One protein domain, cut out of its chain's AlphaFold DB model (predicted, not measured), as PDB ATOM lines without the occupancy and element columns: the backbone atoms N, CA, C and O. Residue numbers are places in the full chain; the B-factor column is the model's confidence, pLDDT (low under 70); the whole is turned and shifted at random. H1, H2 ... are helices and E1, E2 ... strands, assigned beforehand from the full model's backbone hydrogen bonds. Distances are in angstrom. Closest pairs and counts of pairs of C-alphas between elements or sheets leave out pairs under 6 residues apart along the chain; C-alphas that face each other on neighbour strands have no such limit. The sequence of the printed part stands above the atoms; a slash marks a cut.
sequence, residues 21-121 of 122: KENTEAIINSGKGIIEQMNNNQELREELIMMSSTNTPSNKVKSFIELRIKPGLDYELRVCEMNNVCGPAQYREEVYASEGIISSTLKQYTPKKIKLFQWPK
ATOM      1  N   LYS A  21      55.376  -9.416  24.539       79.88
ATOM      2  CA  LYS A  21      55.195 -10.587  25.398       79.88
ATOM      3  C   LYS A  21      54.301 -10.269  26.597       79.88
ATOM      4  O   LYS A  21      53.339 -10.992  26.836       79.88
ATOM      5  N   GLU A  22      54.558  -9.162  27.290       78.38
ATOM      6  CA  GLU A  22      53.742  -8.709  28.423       78.38
ATOM      7  C   GLU A  22      52.286  -8.463  28.014       78.38
ATOM      8  O   GLU A  22      51.363  -8.892  28.707       78.38
ATOM      9  N   ASN A  23      52.051  -7.831  26.858       85.75
ATOM     10  CA  ASN A  23      50.691  -7.613  26.369       85.75
ATOM     11  C   ASN A  23      49.986  -8.933  26.012       85.75
ATOM     12  O   ASN A  23      48.819  -9.114  26.357       85.75
ATOM     13  N   THR A  24      50.697  -9.870  25.379       88.75
ATOM     14  CA  THR A  24      50.181 -11.213  25.058       88.75
ATOM     15  C   THR A  24      49.779 -11.969  26.324       88.75
ATOM     16  O   THR A  24      48.664 -12.482  26.427       88.75
ATOM     17  N   GLU A  25      50.664 -12.001  27.321       90.94
ATOM     18  CA  GLU A  25      50.402 -12.647  28.608       90.94
ATOM     19  C   GLU A  25      49.229 -11.984  29.336       90.94
ATOM     20  O   GLU A  25      48.376 -12.682  29.881       90.94
ATOM     21  N   ALA A  26      49.120 -10.654  29.287       91.56
ATOM     22  CA  ALA A  26      47.999  -9.930  29.875       91.56
ATOM     23  C   ALA A  26      46.650 -10.310  29.239       91.56
ATOM     24  O   ALA A  26      45.667 -10.482  29.964       91.56
ATOM     25  N   ILE A  27      46.589 -10.473  27.911       93.62
ATOM     26  CA  ILE A  27      45.363 -10.894  27.211       93.62
ATOM     27  C   ILE A  27      44.983 -12.318  27.624       93.62
ATOM     28  O   ILE A  27      43.849 -12.555  28.041       93.62
ATOM     29  N   ILE A  28      45.941 -13.249  27.590       93.75
ATOM     30  CA  ILE A  28      45.705 -14.651  27.961       93.75
ATOM     31  C   ILE A  28      45.252 -14.759  29.423       93.75
ATOM     32  O   ILE A  28      44.274 -15.449  29.723       93.75
ATOM     33  N   ASN A  29      45.924 -14.058  30.339       94.50
ATOM     34  CA  ASN A  29      45.597 -14.071  31.764       94.50
ATOM     35  C   ASN A  29      44.224 -13.453  32.040       94.50
ATOM     36  O   ASN A  29      43.457 -14.006  32.826       94.50
ATOM     37  N   SER A  30      43.875 -12.363  31.347       95.50
ATOM     38  CA  SER A  30      42.524 -11.796  31.387       95.50
ATOM     39  C   SER A  30      41.482 -12.828  30.942       95.50
ATOM     40  O   SER A  30      40.520 -13.072  31.669       95.50
ATOM     41  N   GLY A  31      41.709 -13.514  29.817       95.94
ATOM     42  CA  GLY A  31      40.807 -14.558  29.330       95.94
ATOM     43  C   GLY A  31      40.653 -15.734  30.300       95.94
ATOM     44  O   GLY A  31      39.537 -16.199  30.533       95.94
ATOM     45  N   LYS A  32      41.747 -16.179  30.934       96.12
ATOM     46  CA  LYS A  32      41.707 -17.216  31.981       96.12
ATOM     47  C   LYS A  32      40.871 -16.773  33.181       96.12
ATOM     48  O   LYS A  32      40.018 -17.532  33.628       96.12
ATOM     49  N   GLY A  33      41.061 -15.537  33.647       96.31
ATOM     50  CA  GLY A  33      40.286 -14.977  34.754       96.31
ATOM     51  C   GLY A  33      38.789 -14.873  34.445       96.31
ATOM     52  O   GLY A  33      37.962 -15.119  35.321       96.31
ATOM     53  N   ILE A  34      38.416 -14.563  33.199       96.38
ATOM     54  CA  ILE A  34      37.012 -14.571  32.758       96.38
ATOM     55  C   ILE A  34      36.436 -15.991  32.837       96.38
ATOM     56  O   ILE A  34      35.365 -16.183  33.410       96.38
ATOM     57  N   ILE A  35      37.150 -16.990  32.303       95.06
ATOM     58  CA  ILE A  35      36.719 -18.397  32.327       95.06
ATOM     59  C   ILE A  35      36.571 -18.908  33.763       95.06
ATOM     60  O   ILE A  35      35.569 -19.543  34.087       95.06
ATOM     61  N   GLU A  36      37.527 -18.598  34.634       94.81
ATOM     62  CA  GLU A  36      37.486 -18.982  36.044       94.81
ATOM     63  C   GLU A  36      36.267 -18.389  36.761       94.81
ATOM     64  O   GLU A  36      35.534 -19.109  37.440       94.81
ATOM     65  N   GLN A  37      35.985 -17.099  36.560       94.56
ATOM     66  CA  GLN A  37      34.804 -16.467  37.149       94.56
ATOM     67  C   GLN A  37      33.494 -17.073  36.622       94.56
ATOM     68  O   GLN A  37      32.551 -17.232  37.396       94.56
ATOM     69  N   MET A  38      33.427 -17.438  35.335       92.50
ATOM     70  CA  MET A  38      32.264 -18.147  34.786       92.50
ATOM     71  C   MET A  38      32.096 -19.534  35.411       92.50
ATOM     72  O   MET A  38      30.978 -19.921  35.727       92.50
ATOM     73  N   ASN A  39      33.191 -20.265  35.635       90.50
ATOM     74  CA  ASN A  39      33.150 -21.589  36.256       90.50
ATOM     75  C   ASN A  39      32.704 -21.522  37.729       90.50
ATOM     76  O   ASN A  39      31.908 -22.345  38.191       90.50
ATOM     77  N   ASN A  40      33.165 -20.498  38.451       91.06
ATOM     78  CA  ASN A  40      32.830 -20.269  39.858       91.06
ATOM     79  C   ASN A  40      31.417 -19.697  40.062       91.06
ATOM     80  O   ASN A  40      30.883 -19.750  41.169       91.06
ATOM     81  N   ASN A  41      30.777 -19.185  39.010       91.88
ATOM     82  CA  ASN A  41      29.394 -18.733  39.056       91.88
ATOM     83  C   ASN A  41      28.455 -19.877  38.648       91.88
ATOM     84  O   ASN A  41      28.481 -20.330  37.507       91.88
ATOM     85  N   GLN A  42      27.609 -20.343  39.572       89.56
ATOM     86  CA  GLN A  42      26.705 -21.469  39.316       89.56
ATOM     87  C   GLN A  42      25.780 -21.232  38.116       89.56
ATOM     88  O   GLN A  42      25.627 -22.124  37.290       89.56
ATOM     89  N   GLU A  43      25.199 -20.042  37.999       89.88
ATOM     90  CA  GLU A  43      24.225 -19.730  36.954       89.88
ATOM     91  C   GLU A  43      24.884 -19.670  35.569       89.88
ATOM     92  O   GLU A  43      24.401 -20.282  34.621       89.88
ATOM     93  N   LEU A  44      26.045 -19.013  35.457       91.19
ATOM     94  CA  LEU A  44      26.809 -18.982  34.202       91.19
ATOM     95  C   LEU A  44      27.299 -20.378  33.816       91.19
ATOM     96  O   LEU A  44      27.222 -20.764  32.653       91.19
ATOM     97  N   ARG A  45      27.775 -21.156  34.790       88.62
ATOM     98  CA  ARG A  45      28.185 -22.545  34.581       88.62
ATOM     99  C   ARG A  45      27.032 -23.410  34.078       88.62
ATOM    100  O   ARG A  45      27.233 -24.179  33.142       88.62
ATOM    101  N   GLU A  46      25.845 -23.286  34.663       86.75
ATOM    102  CA  GLU A  46      24.643 -23.994  34.211       86.75
ATOM    103  C   GLU A  46      24.293 -23.634  32.763       86.75
ATOM    104  O   GLU A  46      24.087 -24.532  31.947       86.75
ATOM    105  N   GLU A  47      24.321 -22.349  32.405       88.38
ATOM    106  CA  GLU A  47      24.087 -21.914  31.026       88.38
ATOM    107  C   GLU A  47      25.122 -22.483  30.047       88.38
ATOM    108  O   GLU A  47      24.755 -22.994  28.989       88.38
ATOM    109  N   LEU A  48      26.406 -22.464  30.408       88.06
ATOM    110  CA  LEU A  48      27.485 -22.999  29.572       88.06
ATOM    111  C   LEU A  48      27.380 -24.520  29.400       88.06
ATOM    112  O   LEU A  48      27.647 -25.041  28.319       88.06
ATOM    113  N   ILE A  49      26.942 -25.248  30.430       84.88
ATOM    114  CA  ILE A  49      26.662 -26.688  30.323       84.88
ATOM    115  C   ILE A  49      25.456 -26.932  29.406       84.88
ATOM    116  O   ILE A  49      25.494 -27.852  28.585       84.88
ATOM    117  N   MET A  50      24.413 -26.101  29.489       81.12
ATOM    118  CA  MET A  50      23.214 -26.207  28.647       81.12
ATOM    119  C   MET A  50      23.429 -25.765  27.196       81.12
ATOM    120  O   MET A  50      22.657 -26.176  26.328       81.12
ATOM    121  N   MET A  51      24.474 -24.983  26.899       79.31
ATOM    122  CA  MET A  51      24.870 -24.662  25.527       79.31
ATOM    123  C   MET A  51      25.239 -25.950  24.780       79.31
ATOM    124  O   MET A  51      26.359 -26.460  24.855       79.31
ATOM    125  N   SER A  52      24.259 -26.524  24.084       61.91
ATOM    126  CA  SER A  52      24.491 -27.509  23.030       61.91
ATOM    127  C   SER A  52      25.000 -26.795  21.773       61.91
ATOM    128  O   SER A  52      25.077 -25.570  21.737       61.91
ATOM    129  N   SER A  53      25.398 -27.571  20.769       54.16
ATOM    130  CA  SER A  53      26.199 -27.278  19.566       54.16
ATOM    131  C   SER A  53      25.929 -25.993  18.755       54.16
ATOM    132  O   SER A  53      26.625 -25.749  17.771       54.16
ATOM    133  N   THR A  54      24.955 -25.162  19.125       57.50
ATOM    134  CA  THR A  54      24.624 -23.882  18.485       57.50
ATOM    135  C   THR A  54      25.694 -22.802  18.678       57.50
ATOM    136  O   THR A  54      25.606 -21.760  18.034       57.50
ATOM    137  N   ASN A  55      26.720 -23.038  19.515       65.62
ATOM    138  CA  ASN A  55      27.891 -22.163  19.727       65.62
ATOM    139  C   ASN A  55      27.554 -20.686  20.014       65.62
ATOM    140  O   ASN A  55      28.421 -19.826  19.898       65.62
ATOM    141  N   THR A  56      26.310 -20.381  20.386       77.19
ATOM    142  CA  THR A  56      25.839 -19.009  20.577       77.19
ATOM    143  C   THR A  56      25.615 -18.786  22.067       77.19
ATOM    144  O   THR A  56      24.719 -19.416  22.633       77.19
ATOM    145  N   PRO A  57      26.432 -17.945  22.725       82.12
ATOM    146  CA  PRO A  57      26.252 -17.627  24.134       82.12
ATOM    147  C   PRO A  57      24.885 -17.001  24.395       82.12
ATOM    148  O   PRO A  57      24.374 -16.243  23.569       82.12
ATOM    149  N   SER A  58      24.315 -17.271  25.569       88.44
ATOM    150  CA  SER A  58      23.167 -16.508  26.059       88.44
ATOM    151  C   SER A  58      23.528 -15.017  26.160       88.44
ATOM    152  O   SER A  58      24.701 -14.649  26.298       88.44
ATOM    153  N   ASN A  59      22.521 -14.139  26.184       90.81
ATOM    154  CA  ASN A  59      22.752 -12.712  26.440       90.81
ATOM    155  C   ASN A  59      23.461 -12.479  27.782       90.81
ATOM    156  O   ASN A  59      24.276 -11.570  27.892       90.81
ATOM    157  N   LYS A  60      23.211 -13.328  28.784       91.31
ATOM    158  CA  LYS A  60      23.835 -13.226  30.102       91.31
ATOM    159  C   LYS A  60      25.337 -13.517  30.044       91.31
ATOM    160  O   LYS A  60      26.128 -12.713  30.535       91.31
ATOM    161  N   VAL A  61      25.737 -14.619  29.404       93.06
ATOM    162  CA  VAL A  61      27.151 -14.959  29.182       93.06
ATOM    163  C   VAL A  61      27.822 -13.896  28.315       93.06
ATOM    164  O   VAL A  61      28.933 -13.462  28.616       93.06
ATOM    165  N   LYS A  62      27.134 -13.426  27.269       93.44
ATOM    166  CA  LYS A  62      27.638 -12.377  26.382       93.44
ATOM    167  C   LYS A  62      27.948 -11.093  27.158       93.44
ATOM    168  O   LYS A  62      29.097 -10.663  27.169       93.44
ATOM    169  N   SER A  63      26.971 -10.553  27.886       95.12
ATOM    170  CA  SER A  63      27.158  -9.348  28.700       95.12
ATOM    171  C   SER A  63      28.213  -9.537  29.789       95.12
ATOM    172  O   SER A  63      28.973  -8.616  30.081       95.12
ATOM    173  N   PHE A  64      28.315 -10.733  30.377       96.19
ATOM    174  CA  PHE A  64      29.354 -11.030  31.361       96.19
ATOM    175  C   PHE A  64      30.769 -10.865  30.787       96.19
ATOM    176  O   PHE A  64      31.628 -10.280  31.457       96.19
ATOM    177  N   ILE A  65      30.995 -11.369  29.568       95.50
ATOM    178  CA  ILE A  65      32.282 -11.281  28.866       95.50
ATOM    179  C   ILE A  65      32.542  -9.850  28.397       95.50
ATOM    180  O   ILE A  65      33.627  -9.331  28.644       95.50
ATOM    181  N   GLU A  66      31.558  -9.185  27.786       95.00
ATOM    182  CA  GLU A  66      31.694  -7.811  27.272       95.00
ATOM    183  C   GLU A  66      32.114  -6.811  28.355       95.00
ATOM    184  O   GLU A  66      32.907  -5.912  28.092       95.00
ATOM    185  N   LEU A  67      31.642  -6.993  29.591       95.81
ATOM    186  CA  LEU A  67      32.009  -6.139  30.724       95.81
ATOM    187  C   LEU A  67      33.431  -6.380  31.259       95.81
ATOM    188  O   LEU A  67      33.918  -5.589  32.065       95.81
ATOM    189  N   ARG A  68      34.079  -7.486  30.882       95.56
ATOM    190  CA  ARG A  68      35.378  -7.918  31.433       95.56
ATOM    191  C   ARG A  68      36.481  -8.009  30.399       95.56
ATOM    192  O   ARG A  68      37.654  -8.054  30.768       95.56
ATOM    193  N   ILE A  69      36.122  -8.082  29.124       94.44
ATOM    194  CA  ILE A  69      37.103  -8.154  28.064       94.44
ATOM    195  C   ILE A  69      37.908  -6.857  28.000       94.44
ATOM    196  O   ILE A  69      37.385  -5.759  28.197       94.44
ATOM    197  N   LYS A  70      39.208  -6.986  27.725       91.75
ATOM    198  CA  LYS A  70      40.083  -5.829  27.543       91.75
ATOM    199  C   LYS A  70      39.547  -4.951  26.394       91.75
ATOM    200  O   LYS A  70      39.249  -5.486  25.322       91.75
ATOM    201  N   PRO A  71      39.451  -3.622  26.580       92.25
ATOM    202  CA  PRO A  71      39.057  -2.710  25.512       92.25
ATOM    203  C   PRO A  71      39.941  -2.865  24.270       92.25
ATOM    204  O   PRO A  71      41.141  -3.115  24.381       92.25
ATOM    205  N   GLY A  72      39.345  -2.695  23.089       92.88
ATOM    206  CA  GLY A  72      40.046  -2.846  21.810       92.88
ATOM    207  C   GLY A  72      40.189  -4.290  21.322       92.88
ATOM    208  O   GLY A  72      40.799  -4.501  20.278       92.88
ATOM    209  N   LEU A  73      39.604  -5.267  22.025       94.94
ATOM    210  CA  LEU A  73      39.523  -6.652  21.568       94.94
ATOM    211  C   LEU A  73      38.095  -7.041  21.179       94.94
ATOM    212  O   LEU A  73      37.127  -6.663  21.843       94.94
ATOM    213  N   ASP A  74      37.995  -7.826  20.118       95.12
ATOM    214  CA  ASP A  74      36.850  -8.668  19.799       95.12
ATOM    215  C   ASP A  74      37.066 -10.072  20.372       95.12
ATOM    216  O   ASP A  74      38.171 -10.434  20.794       95.12
ATOM    217  N   TYR A  75      35.997 -10.871  20.396       95.00
ATOM    218  CA  TYR A  75      36.065 -12.227  20.916       95.00
ATOM    219  C   TYR A  75      35.077 -13.199  20.288       95.00
ATOM    220  O   TYR A  75      34.045 -12.825  19.734       95.00
ATOM    221  N   GLU A  76      35.380 -14.477  20.481       94.00
ATOM    222  CA  GLU A  76      34.473 -15.592  20.257       94.00
ATOM    223  C   GLU A  76      34.581 -16.565  21.431       94.00
ATOM    224  O   GLU A  76      35.670 -16.986  21.823       94.00
ATOM    225  N   LEU A  77      33.431 -16.928  21.998       93.19
ATOM    226  CA  LEU A  77      33.335 -17.974  23.005       93.19
ATOM    227  C   LEU A  77      32.869 -19.264  22.338       93.19
ATOM    228  O   LEU A  77      31.832 -19.289  21.677       93.19
ATOM    229  N   ARG A  78      33.600 -20.351  22.571       91.38
ATOM    230  CA  ARG A  78      33.239 -21.690  22.111       91.38
ATOM    231  C   ARG A  78      33.082 -22.619  23.292       91.38
ATOM    232  O   ARG A  78      33.920 -22.639  24.193       91.38
ATOM    233  N   VAL A  79      32.016 -23.405  23.252       89.81
ATOM    234  CA  VAL A  79      31.766 -24.491  24.194       89.81
ATOM    235  C   VAL A  79      31.700 -25.774  23.386       89.81
ATOM    236  O   VAL A  79      30.977 -25.870  22.399       89.81
ATOM    237  N   CYS A  80      32.504 -26.745  23.780       88.00
ATOM    238  CA  CYS A  80      32.790 -27.919  22.983       88.00
ATOM    239  C   CYS A  80      32.888 -29.152  23.878       88.00
ATOM    240  O   CYS A  80      33.279 -29.078  25.045       88.00
ATOM    241  N   GLU A  81      32.547 -30.304  23.310       88.31
ATOM    242  CA  GLU A  81      32.792 -31.587  23.964       88.31
ATOM    243  C   GLU A  81      34.297 -31.779  24.182       88.31
ATOM    244  O   GLU A  81      35.117 -31.358  23.360       88.31
ATOM    245  N   MET A  82      34.670 -32.430  25.284       86.56
ATOM    246  CA  MET A  82      36.067 -32.553  25.730       86.56
ATOM    247  C   MET A  82      37.027 -33.072  24.650       86.56
ATOM    248  O   MET A  82      38.163 -32.593  24.547       86.56
ATOM    249  N   ASN A  83      36.545 -34.006  23.827       86.44
ATOM    250  CA  ASN A  83      37.326 -34.699  22.803       86.44
ATOM    251  C   ASN A  83      37.199 -34.075  21.404       86.44
ATOM    252  O   ASN A  83      37.879 -34.514  20.480       86.44
ATOM    253  N   ASN A  84      36.355 -33.054  21.233       86.88
ATOM    254  CA  ASN A  84      36.148 -32.427  19.932       86.88
ATOM    255  C   ASN A  84      37.165 -31.308  19.680       86.88
ATOM    256  O   ASN A  84      37.633 -30.626  20.600       86.88
ATOM    257  N   VAL A  85      37.474 -31.086  18.399       85.69
ATOM    258  CA  VAL A  85      38.261 -29.928  17.965       85.69
ATOM    259  C   VAL A  85      37.473 -28.660  18.280       85.69
ATOM    260  O   VAL A  85      36.340 -28.480  17.838       85.69
ATOM    261  N   CYS A  86      38.096 -27.774  19.049       87.38
ATOM    262  CA  CYS A  86      37.506 -26.521  19.492       87.38
ATOM    263  C   CYS A  86      38.329 -25.363  18.934       87.38
ATOM    264  O   CYS A  86      39.244 -24.858  19.587       87.38
ATOM    265  N   GLY A  87      38.064 -25.039  17.670       89.38
ATOM    266  CA  GLY A  87      38.662 -23.913  16.959       89.38
ATOM    267  C   GLY A  87      37.701 -22.724  16.851       89.38
ATOM    268  O   GLY A  87      36.500 -22.900  17.101       89.38
ATOM    269  N   PRO A  88      38.221 -21.542  16.480       89.44
ATOM    270  CA  PRO A  88      37.391 -20.394  16.131       89.44
ATOM    271  C   PRO A  88      36.604 -20.681  14.844       89.44
ATOM    272  O   PRO A  88      37.020 -21.503  14.023       89.44
ATOM    273  N   ALA A  89      35.470 -20.007  14.655       87.81
ATOM    274  CA  ALA A  89      34.630 -20.185  13.472       87.81
ATOM    275  C   ALA A  89      35.302 -19.686  12.183       87.81
ATOM    276  O   ALA A  89      35.023 -20.196  11.098       87.81
ATOM    277  N   GLN A  90      36.178 -18.689  12.300       89.44
ATOM    278  CA  GLN A  90      36.902 -18.090  11.184       89.44
ATOM    279  C   GLN A  90      38.398 -18.036  11.490       89.44
ATOM    280  O   GLN A  90      38.805 -17.803  12.629       89.44
ATOM    281  N   TYR A  91      39.215 -18.235  10.455       89.06
ATOM    282  CA  TYR A  91      40.653 -18.022  10.552       89.06
ATOM    283  C   TYR A  91      40.955 -16.531  10.724       89.06
ATOM    284  O   TYR A  91      40.362 -15.687  10.052       89.06
ATOM    285  N   ARG A  92      41.895 -16.224  11.616       89.06
ATOM    286  CA  ARG A  92      42.433 -14.883  11.851       89.06
ATOM    287  C   ARG A  92      43.933 -15.007  12.098       89.06
ATOM    288  O   ARG A  92      44.370 -16.007  12.668       89.06
ATOM    289  N   GLU A  93      44.696 -14.007  11.664       84.69
ATOM    290  CA  GLU A  93      46.164 -14.032  11.739       84.69
ATOM    291  C   GLU A  93      46.670 -14.028  13.184       84.69
ATOM    292  O   GLU A  93      47.505 -14.853  13.547       84.69
ATOM    293  N   GLU A  94      46.130 -13.143  14.028       89.38
ATOM    294  CA  GLU A  94      46.517 -13.029  15.432       89.38
ATOM    295  C   GLU A  94      45.318 -13.295  16.346       89.38
ATOM    296  O   GLU A  94      44.382 -12.499  16.432       89.38
ATOM    297  N   VAL A  95      45.346 -14.446  17.024       92.81
ATOM    298  CA  VAL A  95      44.313 -14.858  17.979       92.81
ATOM    299  C   VAL A  95      44.962 -15.376  19.246       92.81
ATOM    300  O   VAL A  95      45.778 -16.297  19.226       92.81
ATOM    301  N   TYR A  96      44.515 -14.832  20.368       94.81
ATOM    302  CA  TYR A  96      44.857 -15.305  21.695       94.81
ATOM    303  C   TYR A  96      43.750 -16.233  22.179       94.81
ATOM    304  O   TYR A  96      42.569 -15.895  22.088       94.81
ATOM    305  N   ALA A  97      44.119 -17.409  22.677       94.31
ATOM    306  CA  ALA A  97      43.159 -18.396  23.145       94.31
ATOM    307  C   ALA A  97      43.409 -18.745  24.611       94.31
ATOM    308  O   ALA A  97      44.512 -19.146  24.983       94.31
ATOM    309  N   SER A  98      42.352 -18.658  25.409       95.62
ATOM    310  CA  SER A  98      42.319 -19.146  26.785       95.62
ATOM    311  C   SER A  98      41.299 -20.267  26.880       95.62
ATOM    312  O   SER A  98      40.217 -20.175  26.301       95.62
ATOM    313  N   GLU A  99      41.636 -21.338  27.590       93.94
ATOM    314  CA  GLU A  99      40.763 -22.498  27.734       93.94
ATOM    315  C   GLU A  99      40.602 -22.925  29.188       93.94
ATOM    316  O   GLU A  99      41.468 -22.689  30.031       93.94
ATOM    317  N   GLY A 100      39.469 -23.561  29.464       92.12
ATOM    318  CA  GLY A 100      39.168 -24.165  30.750       92.12
ATOM    319  C   GLY A 100      38.135 -25.272  30.607       92.12
ATOM    320  O   GLY A 100      37.484 -25.421  29.572       92.12
ATOM    321  N   ILE A 101      38.002 -26.066  31.660       90.81
ATOM    322  CA  ILE A 101      37.021 -27.144  31.737       90.81
ATOM    323  C   ILE A 101      35.945 -26.701  32.713       90.81
ATOM    324  O   ILE A 101      36.245 -26.361  33.856       90.81
ATOM    325  N   ILE A 102      34.696 -26.742  32.267       85.56
ATOM    326  CA  ILE A 102      33.546 -26.618  33.149       85.56
ATOM    327  C   ILE A 102      33.054 -28.024  33.455       85.56
ATOM    328  O   ILE A 102      32.495 -28.715  32.597       85.56
ATOM    329  N   SER A 103      33.310 -28.464  34.686       71.38
ATOM    330  CA  SER A 103      32.782 -29.711  35.214       71.38
ATOM    331  C   SER A 103      31.423 -29.462  35.867       71.38
ATOM    332  O   SER A 103      31.245 -28.543  36.661       71.38
ATOM    333  N   SER A 104      30.472 -30.298  35.458       64.94
ATOM    334  CA  SER A 104      29.272 -30.754  36.164       64.94
ATOM    335  C   SER A 104      28.577 -29.833  37.176       64.94
ATOM    336  O   SER A 104      29.151 -29.348  38.153       64.94
ATOM    337  N   THR A 105      27.256 -29.754  37.057       64.62
ATOM    338  CA  THR A 105      26.406 -29.424  38.207       64.62
ATOM    339  C   THR A 105      26.357 -30.623  39.166       64.62
ATOM    340  O   THR A 105      26.694 -31.742  38.779       64.62
ATOM    341  N   LEU A 106      25.869 -30.436  40.400       62.22
ATOM    342  CA  LEU A 106      25.646 -31.540  41.359       62.22
ATOM    343  C   LEU A 106      24.734 -32.659  40.812       62.22
ATOM    344  O   LEU A 106      24.668 -33.737  41.394       62.22
ATOM    345  N   LYS A 107      24.008 -32.396  39.717       63.50
ATOM    346  CA  LYS A 107      23.014 -33.296  39.125       63.50
ATOM    347  C   LYS A 107      23.507 -34.015  37.867       63.50
ATOM    348  O   LYS A 107      22.940 -35.049  37.528       63.50
ATOM    349  N   GLN A 108      24.512 -33.491  37.159       64.31
ATOM    350  CA  GLN A 108      24.911 -34.031  35.857       64.31
ATOM    351  C   GLN A 108      26.414 -33.890  35.604       64.31
ATOM    352  O   GLN A 108      26.934 -32.778  35.495       64.31
ATOM    353  N   TYR A 109      27.104 -35.027  35.457       71.62
ATOM    354  CA  TYR A 109      28.525 -35.077  35.108       71.62
ATOM    355  C   TYR A 109      28.744 -35.180  33.595       71.62
ATOM    356  O   TYR A 109      29.006 -36.247  33.051       71.62
ATOM    357  N   THR A 110      28.623 -34.042  32.916       80.94
ATOM    358  CA  THR A 110      28.921 -33.880  31.481       80.94
ATOM    359  C   THR A 110      29.903 -32.723  31.304       80.94
ATOM    360  O   THR A 110      29.466 -31.589  31.085       80.94
ATOM    361  N   PRO A 111      31.216 -32.953  31.505       86.25
ATOM    362  CA  PRO A 111      32.206 -31.888  31.437       86.25
ATOM    363  C   PRO A 111      32.301 -31.328  30.019       86.25
ATOM    364  O   PRO A 111      32.308 -32.080  29.044       86.25
ATOM    365  N   LYS A 112      32.423 -30.006  29.917       88.00
ATOM    366  CA  LYS A 112      32.619 -29.310  28.645       88.00
ATOM    367  C   LYS A 112      33.905 -28.508  28.668       88.00
ATOM    368  O   LYS A 112      34.298 -27.955  29.697       88.00
ATOM    369  N   LYS A 113      34.550 -28.429  27.510       90.62
ATOM    370  CA  LYS A 113      35.680 -27.540  27.277       90.62
ATOM    371  C   LYS A 113      35.142 -26.191  26.831       90.62
ATOM    372  O   LYS A 113      34.242 -26.117  25.997       90.62
ATOM    373  N   ILE A 114      35.702 -25.128  27.387       91.50
ATOM    374  CA  ILE A 114      35.388 -23.756  27.011       91.50
ATOM    375  C   ILE A 114      36.648 -23.110  26.499       91.50
ATOM    376  O   ILE A 114      37.712 -23.254  27.101       91.50
ATOM    377  N   LYS A 115      36.512 -22.391  25.391       93.38
ATOM    378  CA  LYS A 115      37.603 -21.655  24.783       93.38
ATOM    379  C   LYS A 115      37.153 -20.246  24.450       93.38
ATOM    380  O   LYS A 115      36.164 -20.057  23.745       93.38
ATOM    381  N   LEU A 116      37.868 -19.273  24.995       95.31
ATOM    382  CA  LEU A 116      37.699 -17.864  24.690       95.31
ATOM    383  C   LEU A 116      38.810 -17.462  23.729       95.31
ATOM    384  O   LEU A 116      39.989 -17.510  24.078       95.31
ATOM    385  N   PHE A 117      38.416 -17.094  22.519       95.38
ATOM    386  CA  PHE A 117      39.287 -16.535  21.499       95.38
ATOM    387  C   PHE A 117      39.171 -15.019  21.542       95.38
ATOM    388  O   PHE A 117      38.063 -14.496  21.627       95.38
ATOM    389  N   GLN A 118      40.301 -14.322  21.497       95.75
ATOM    390  CA  GLN A 118      40.376 -12.867  21.570       95.75
ATOM    391  C   GLN A 118      41.327 -12.359  20.493       95.75
ATOM    392  O   GLN A 118      42.379 -12.958  20.269       95.75
ATOM    393  N   TRP A 119      40.982 -11.256  19.839       95.12
ATOM    394  CA  TRP A 119      41.819 -10.635  18.809       95.12
ATOM    395  C   TRP A 119      41.579  -9.119  18.753       95.12
ATOM    396  O   TRP A 119      40.537  -8.659  19.224       95.12
ATOM    397  N   PRO A 120      42.519  -8.322  18.216       93.38
ATOM    398  CA  PRO A 120      42.330  -6.881  18.059       93.38
ATOM    399  C   PRO A 120      41.116  -6.550  17.188       93.38
ATOM    400  O   PRO A 120      40.905  -7.180  16.149       93.38
ATOM    401  N   LYS A 121      40.328  -5.548  17.592       91.69
ATOM    402  CA  LYS A 121      39.242  -5.024  16.753       91.69
ATOM    403  C   LYS A 121      39.800  -4.508  15.434       91.69
ATOM    404  O   LYS A 121      40.868  -3.896  15.415       91.69
TER     405      LYS A 121
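AT A GLANCE: This is residues 21 to 121 of the 122 residues of an uncharacterized protein of Candidatus Pacearchaeota archaeon CG10_big_fil_rev_8_21_14_0_10_35_13 (UniProt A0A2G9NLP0). A twisted sheet of three long antiparallel strands has three helices over one face, and the long link from E1 to E2 folds back on the side away from them. The longest helix, H1, runs along E2 and E3, H2 crosses the strands near one end of the sheet, and H3 lies over E1. The printed part has 101 residues with three named helices and three named strands, which follow each other along the chain as H1 H2 H3 E1 E2 E3, and its class is mixed, helices and strands. The sheet's order is E1 E3 E2. The whole is compact, with a radius of gyration of the C-alphas of 13.1 A, yet elongated in outline, spanning 41 by 25 by 24 A.

HOW THE PARTS SIT: In the sheet, E3, residues 112 to 120, is the inner strand between the edge strands E1, residues 73 to 81, and E2, residues 96 to 102. E1 and E3 are antiparallel at 162 degrees, with N 76 and O 117 within hydrogen-bond range at 2.9 A. E2 and E3 form a hairpin, antiparallel at 160 degrees, with N 98 and O 116 at 2.9 A. H1, residues 21 to 40, H2, residues 42 to 50, and H3, residues 59 to 66, are on the same face of the sheet, which gives two layers, helices on one face of a sheet. H1 is over E3 and E2 at a height of 7.7 A over the sheet, along the strands, at 22 degrees to E2 on the local plane; its closest C-alphas to E2 are those of Gly 31 and Ser 98, 5.5 A apart. H2 runs across the strands, at 80 degrees to E3 on the local plane. H3 is over E1, slantwise to the strands at 43 degrees on the local plane. H1 and H2 touch only at the corner, and only just, with 3 pairs of C-alphas within 8 A; the closest are those of Asn 39 and Arg 45, 5.3 A. H2 and H3 only just touch, also with 3 pairs, the closest being the C-alphas of Leu 44 and Val 61, 6.4 A. In H1, H2 and H3 every O i to N i+4 pair is within hydrogen-bond range.

IN THESE COORDINATES: E1 is 25.9 A long, E3 26.6 A and E2 19.7 A. H1 is 28.3 A long, from C-alpha 21 at (55.195, -10.587, 25.398). H2 measures 12.2 A and H3 10.2 A. E3 ends at C-alpha 120, (42.330, -6.881, 18.059).

THE WHOLE: The C-alphas farthest apart are those of Lys 21 and Lys 107, 41.7 A. The printed part has no cut. The link E1 to E2, residues 82 to 95, is long. Confidence is low, under 70, at residues 52 to 55 and 104 to 108.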